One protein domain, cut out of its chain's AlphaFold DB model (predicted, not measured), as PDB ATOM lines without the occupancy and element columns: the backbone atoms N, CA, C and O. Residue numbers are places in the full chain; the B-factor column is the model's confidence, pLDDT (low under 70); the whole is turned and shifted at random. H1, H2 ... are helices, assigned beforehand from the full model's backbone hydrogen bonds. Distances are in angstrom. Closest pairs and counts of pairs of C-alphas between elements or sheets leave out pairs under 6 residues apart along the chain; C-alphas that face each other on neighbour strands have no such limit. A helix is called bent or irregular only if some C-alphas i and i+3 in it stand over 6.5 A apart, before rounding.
ATOM      1  N   ASP A   2      14.542  93.756  35.757       93.12
ATOM      2  CA  ASP A   2      13.880  92.762  34.926       93.12
ATOM      3  C   ASP A   2      14.890  92.018  34.025       93.12
ATOM      4  O   ASP A   2      16.063  92.381  33.918       93.12
ATOM      5  N   ARG A   3      14.453  90.914  33.412       88.81
ATOM      6  CA  ARG A   3      15.311  90.074  32.565       88.81
ATOM      7  C   ARG A   3      15.850  90.817  31.336       88.81
ATOM      8  O   ARG A   3      16.990  90.577  30.952       88.81
ATOM      9  N   ASN A   4      15.045  91.663  30.708       87.19
ATOM     10  CA  ASN A   4      15.438  92.490  29.573       87.19
ATOM     11  C   ASN A   4      16.444  93.560  30.004       87.19
ATOM     12  O   ASN A   4      17.455  93.705  29.329       87.19
ATOM     13  N   GLU A   5      16.247  94.213  31.153       87.88
ATOM     14  CA  GLU A   5      17.229  95.167  31.705       87.88
ATOM     15  C   GLU A   5      18.596  94.500  31.940       87.88
ATOM     16  O   GLU A   5      19.640  95.060  31.608       87.88
ATOM     17  N   ILE A   6      18.607  93.269  32.467       91.06
ATOM     18  CA  ILE A   6      19.847  92.494  32.648       91.06
ATOM     19  C   ILE A   6      20.493  92.169  31.295       91.06
ATOM     20  O   ILE A   6      21.708  92.285  31.151       91.06
ATOM     21  N   LEU A   7      19.704  91.773  30.293       87.75
ATOM     22  CA  LEU A   7      20.220  91.476  28.954       87.75
ATOM     23  C   LEU A   7      20.797  92.722  28.272       87.75
ATOM     24  O   LEU A   7      21.854  92.633  27.653       87.75
ATOM     25  N   GLU A   8      20.148  93.877  28.408       88.00
ATOM     26  CA  GLU A   8      20.647  95.152  27.887       88.00
ATOM     27  C   GLU A   8      21.982  95.546  28.523       88.00
ATOM     28  O   GLU A   8      22.900  95.963  27.815       88.00
ATOM     29  N   LEU A   9      22.119  95.360  29.840       91.44
ATOM     30  CA  LEU A   9      23.376  95.601  30.547       91.44
ATOM     31  C   LEU A   9      24.505  94.714  30.020       91.44
ATOM     32  O   LEU A   9      25.567  95.228  29.678       91.44
ATOM     33  N   VAL A  10      24.256  93.410  29.885       91.62
ATOM     34  CA  VAL A  10      25.257  92.460  29.375       91.62
ATOM     35  C   VAL A  10      25.660  92.801  27.937       91.62
ATOM     36  O   VAL A  10      26.847  92.824  27.618       91.62
ATOM     37  N   ILE A  11      24.697  93.118  27.063       90.56
ATOM     38  CA  ILE A  11      24.976  93.524  25.674       90.56
ATOM     39  C   ILE A  11      25.840  94.787  25.642       90.56
ATOM     40  O   ILE A  11      26.773  94.875  24.840       90.56
ATOM     41  N   ARG A  12      25.556  95.759  26.515       90.69
ATOM     42  CA  ARG A  12      26.347  96.985  26.612       90.69
ATOM     43  C   ARG A  12      27.782  96.687  27.037       90.69
ATOM     44  O   ARG A  12      28.697  97.138  26.360       90.69
ATOM     45  N   GLU A  13      27.977  95.893  28.087       93.50
ATOM     46  CA  GLU A  13      29.312  95.512  28.570       93.50
ATOM     47  C   GLU A  13      30.126  94.782  27.495       93.50
ATOM     48  O   GLU A  13      31.284  95.119  27.252       93.50
ATOM     49  N   MET A  14      29.511  93.828  26.789       93.81
ATOM     50  CA  MET A  14      30.162  93.114  25.685       93.81
ATOM     51  C   MET A  14      30.553  94.054  24.539       93.81
ATOM     52  O   MET A  14      31.636  93.927  23.967       93.81
ATOM     53  N   THR A  15      29.679  95.007  24.208       92.12
ATOM     54  CA  THR A  15      29.933  96.005  23.161       92.12
ATOM     55  C   THR A  15      31.083  96.931  23.555       92.12
ATOM     56  O   THR A  15      31.984  97.177  22.755       92.12
ATOM     57  N   GLU A  16      31.082  97.431  24.791       93.00
ATOM     58  CA  GLU A  16      32.131  98.307  25.322       93.00
ATOM     59  C   GLU A  16      33.490  97.601  25.367       93.00
ATOM     60  O   GLU A  16      34.486  98.187  24.936       93.00
ATOM     61  N   ALA A  17      33.528  96.339  25.805       95.00
ATOM     62  CA  ALA A  17      34.743  95.528  25.811       95.00
ATOM     63  C   ALA A  17      35.309  95.336  24.393       95.00
ATOM     64  O   ALA A  17      36.489  95.597  24.163       95.00
ATOM     65  N   ALA A  18      34.464  94.974  23.422       94.00
ATOM     66  CA  ALA A  18      34.888  94.798  22.032       94.00
ATOM     67  C   ALA A  18      35.409  96.107  21.405       94.00
ATOM     68  O   ALA A  18      36.388  96.106  20.657       94.00
ATOM     69  N   LEU A  19      34.778  97.246  21.712       93.44
ATOM     70  CA  LEU A  19      35.244  98.552  21.242       93.44
ATOM     71  C   LEU A  19      36.564  98.971  21.898       93.44
ATOM     72  O   LEU A  19      37.388  99.606  21.240       93.44
ATOM     73  N   MET A  20      36.766  98.642  23.173       94.69
ATOM     74  CA  MET A  20      38.025  98.891  23.877       94.69
ATOM     75  C   MET A  20      39.164  98.097  23.236       94.69
ATOM     76  O   MET A  20      40.145  98.696  22.802       94.69
ATOM     77  N   GLU A  21      38.975  96.787  23.063       95.50
ATOM     78  CA  GLU A  21      39.945  95.910  22.402       95.50
ATOM     79  C   GLU A  21      40.267  96.397  20.984       95.50
ATOM     80  O   GLU A  21      41.433  96.461  20.591       95.50
ATOM     81  N   ARG A  22      39.246  96.802  20.215       94.06
ATOM     82  CA  ARG A  22      39.454  97.353  18.874       94.06
ATOM     83  C   ARG A  22      40.315  98.608  18.907       94.06
ATOM     84  O   ARG A  22      41.213  98.721  18.087       94.06
ATOM     85  N   ARG A  23      40.059  99.553  19.815       92.38
ATOM     86  CA  ARG A  23      40.833 100.805  19.898       92.38
ATOM     87  C   ARG A  23      42.288 100.549  20.277       92.38
ATOM     88  O   ARG A  23      43.168 101.216  19.742       92.38
ATOM     89  N   GLU A  24      42.544  99.581  21.151       93.06
ATOM     90  CA  GLU A  24      43.905  99.185  21.531       93.06
ATOM     91  C   GLU A  24      44.662  98.540  20.365       93.06
ATOM     92  O   GLU A  24      45.839  98.831  20.149       93.06
ATOM     93  N   ASN A  25      43.966  97.718  19.577       94.75
ATOM     94  CA  ASN A  25      44.557  96.908  18.512       94.75
ATOM     95  C   ASN A  25      44.297  97.444  17.096       94.75
ATOM     96  O   ASN A  25      44.540  96.738  16.116       94.75
ATOM     97  N   CYS A  26      43.778  98.667  16.962       93.75
ATOM     98  CA  CYS A  26      43.429  99.219  15.658       93.75
ATOM     99  C   CYS A  26      44.675  99.494  14.807       93.75
ATOM    100  O   CYS A  26      45.788  99.664  15.317       93.75
ATOM    101  N   THR A  27      44.480  99.514  13.488       95.69
ATOM    102  CA  THR A  27      45.573  99.751  12.543       95.69
ATOM    103  C   THR A  27      46.105 101.177  12.677       95.69
ATOM    104  O   THR A  27      45.421 102.061  13.196       95.69
ATOM    105  N   GLU A  28      47.325 101.427  12.204       95.50
ATOM    106  CA  GLU A  28      47.893 102.779  12.237       95.50
ATOM    107  C   GLU A  28      47.043 103.777  11.438       95.50
ATOM    108  O   GLU A  28      46.897 104.925  11.855       95.50
ATOM    109  N   GLU A  29      46.391 103.337  10.357       95.56
ATOM    110  CA  GLU A  29      45.438 104.166   9.618       95.56
ATOM    111  C   GLU A  29      44.228 104.549  10.485       95.56
ATOM    112  O   GLU A  29      43.827 105.712  10.506       95.56
ATOM    113  N   GLU A  30      43.655 103.609  11.249       95.44
ATOM    114  CA  GLU A  30      42.529 103.902  12.149       95.44
ATOM    115  C   GLU A  30      42.966 104.805  13.320       95.44
ATOM    116  O   GLU A  30      42.246 105.740  13.681       95.44
ATOM    117  N   LYS A  31      44.179 104.621  13.863       94.88
ATOM    118  CA  LYS A  31      44.754 105.538  14.867       94.88
ATOM    119  C   LYS A  31      44.908 106.953  14.323       94.88
ATOM    120  O   LYS A  31      44.560 107.912  15.016       94.88
ATOM    121  N   GLN A  32      45.402 107.090  13.094       96.38
ATOM    122  CA  GLN A  32      45.535 108.387  12.442       96.38
ATOM    123  C   GLN A  32      44.165 109.054  12.267       96.38
ATOM    124  O   GLN A  32      44.021 110.234  12.587       96.38
ATOM    125  N   LEU A  33      43.135 108.297  11.878       96.75
ATOM    126  CA  LEU A  33      41.765 108.814  11.795       96.75
ATOM    127  C   LEU A  33      41.258 109.348  13.145       96.75
ATOM    128  O   LEU A  33      40.662 110.426  13.182       96.75
ATOM    129  N   TYR A  34      41.521 108.660  14.264       94.62
ATOM    130  CA  TYR A  34      41.159 109.174  15.593       94.62
ATOM    131  C   TYR A  34      41.865 110.497  15.922       94.62
ATOM    132  O   TYR A  34      41.242 111.417  16.461       94.62
ATOM    133  N   GLN A  35      43.151 110.616  15.589       95.62
ATOM    134  CA  GLN A  35      43.922 111.840  15.822       95.62
ATOM    135  C   GLN A  35      43.411 113.002  14.962       95.62
ATOM    136  O   GLN A  35      43.196 114.104  15.471       95.62
ATOM    137  N   GLU A  36      43.157 112.757  13.677       97.38
ATOM    138  CA  GLU A  36      42.600 113.751  12.759       97.38
ATOM    139  C   GLU A  36      41.217 114.220  13.220       97.38
ATOM    140  O   GLU A  36      40.954 115.426  13.268       97.38
ATOM    141  N   ALA A  37      40.356 113.293  13.650       96.44
ATOM    142  CA  ALA A  37      39.049 113.617  14.210       96.44
ATOM    143  C   ALA A  37      39.161 114.495  15.469       96.44
ATOM    144  O   ALA A  37      38.399 115.454  15.622       96.44
ATOM    145  N   ALA A  38      40.132 114.225  16.351       96.44
ATOM    146  CA  ALA A  38      40.372 115.039  17.542       96.44
ATOM    147  C   ALA A  38      40.804 116.473  17.184       96.44
ATOM    148  O   ALA A  38      40.252 117.437  17.724       96.44
ATOM    149  N   VAL A  39      41.725 116.630  16.226       98.06
ATOM    150  CA  VAL A  39      42.170 117.947  15.732       98.06
ATOM    151  C   VAL A  39      41.016 118.711  15.077       98.06
ATOM    152  O   VAL A  39      40.828 119.903  15.331       98.06
ATOM    153  N   LEU A  40      40.207 118.040  14.253       97.56
ATOM    154  CA  LEU A  40      39.031 118.644  13.624       97.56
ATOM    155  C   LEU A  40      37.983 119.064  14.657       97.56
ATOM    156  O   LEU A  40      37.377 120.122  14.505       97.56
ATOM    157  N   SER A  41      37.798 118.286  15.725       94.88
ATOM    158  CA  SER A  41      36.879 118.626  16.816       94.88
ATOM    159  C   SER A  41      37.280 119.927  17.519       94.88
ATOM    160  O   SER A  41      36.426 120.791  17.735       94.88
ATOM    161  N   GLN A  42      38.576 120.118  17.800       96.31
ATOM    162  CA  GLN A  42      39.093 121.363  18.385       96.31
ATOM    163  C   GLN A  42      38.872 122.557  17.450       96.31
ATOM    164  O   GLN A  42      38.259 123.551  17.843       96.31
ATOM    165  N   LYS A  43      39.265 122.431  16.176       96.81
ATOM    166  CA  LYS A  43      39.052 123.487  15.169       96.81
ATOM    167  C   LYS A  43      37.576 123.833  15.007       96.81
ATOM    168  O   LYS A  43      37.216 125.001  14.881       96.81
ATOM    169  N   ARG A  44      36.700 122.826  15.036       95.19
ATOM    170  CA  ARG A  44      35.253 123.030  14.999       95.19
ATOM    171  C   ARG A  44      34.797 123.873  16.187       95.19
ATOM    172  O   ARG A  44      34.058 124.822  15.970       95.19
ATOM    173  N   GLN A  45      35.242 123.582  17.411       93.81
ATOM    174  CA  GLN A  45      34.879 124.389  18.587       93.81
ATOM    175  C   GLN A  45      35.324 125.853  18.452       93.81
ATOM    176  O   GLN A  45      34.545 126.756  18.756       93.81
ATOM    177  N   GLU A  46      36.527 126.104  17.930       95.69
ATOM    178  CA  GLU A  46      37.020 127.465  17.676       95.69
ATOM    179  C   GLU A  46      36.177 128.219  16.638       95.69
ATOM    180  O   GLU A  46      35.902 129.408  16.805       95.69
ATOM    181  N   ILE A  47      35.762 127.543  15.561       95.44
ATOM    182  CA  ILE A  47      34.893 128.122  14.526       95.44
ATOM    183  C   ILE A  47      33.511 128.425  15.108       95.44
ATOM    184  O   ILE A  47      32.999 129.528  14.931       95.44
ATOM    185  N   MET A  48      32.942 127.478  15.852       94.25
ATOM    186  CA  MET A  48      31.639 127.626  16.503       94.25
ATOM    187  C   MET A  48      31.620 128.785  17.502       94.25
ATOM    188  O   MET A  48      30.613 129.478  17.618       94.25
ATOM    189  N   GLY A  49      32.741 129.058  18.178       93.62
ATOM    190  CA  GLY A  49      32.891 130.202  19.079       93.62
ATOM    191  C   GLY A  49      32.804 131.577  18.401       93.62
ATOM    192  O   GLY A  49      32.622 132.571  19.096       93.62
ATOM    193  N   LYS A  50      32.917 131.649  17.067       96.00
ATOM    194  CA  LYS A  50      32.819 132.896  16.285       96.00
ATOM    195  C   LYS A  50      31.411 133.160  15.748       96.00
ATOM    196  O   LYS A  50      31.172 134.237  15.208       96.00
ATOM    197  N   LEU A  51      30.512 132.181  15.844       96.00
ATOM    198  CA  LEU A  51      29.155 132.283  15.318       96.00
ATOM    199  C   LEU A  51      28.213 132.957  16.324       96.00
ATOM    200  O   LEU A  51      28.424 132.845  17.537       96.00
TER     201      LEU A  51
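What this domain is: This is residues 2 to 51 of the 95 residues of an uncharacterized protein of Clostridium sp. AF18-27 (UniProt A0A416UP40). Two long helices, H1 and then H2, meet near their ends at a tight link and spread from there as a wide V. The arms of this V have nothing between them, and most of each arm stands free: residues 2 to 21 on the H1 side and residues 35 to 51 on the H2 side. The printed part has 50 residues with two named helices, no named strand, and the class all helix. It is extended, with a radius of gyration of the C-alphas of 17.1 A, and flat, spanning 49 by 32 by 9 A.

Where its parts are: Start at Asp 2 and step to C-alpha 3 at (15.311, 90.074, 32.565), where H1 begins. H1 takes residues 3 to 25 and runs 33.2 A from first to last C-alpha, ending at C-alpha 25 at (44.557, 96.908, 18.512). Pass Cys 26 and Thr 27, and at Glu 28 you enter H2, residues 28 to 48. It runs 30.0 A to C-alpha 48 at (31.639, 127.626, 16.503), and residues 49 to 51 follow it.

How they stand to each other: Look beside the link: H1 and H2 are close but not clearly touching, with 1 pair of C-alphas within 8 A. That closest pair is the C-alphas of Arg 23 and Lys 31, 7.9 A apart. The lines of the two helices are about perpendicular, at 75 degrees. Their centres are 25.2 A apart. Along the backbones of H1 and H2, every O i to N i+4 pair is within hydrogen-bond range, and neither helix is bent.

The domain as a whole: Compare Arg 3, in H1, with Lys 50, after H2: their C-alphas are the two farthest apart in the domain, at 49.0 A. The link from H1 to H2 is tight, with 2 residues between them. The printed part has no cut from residue 2 to residue 51. In the B-factor column you find a mean pLDDT of the printed part of 93.9, and no printed residue is under 70.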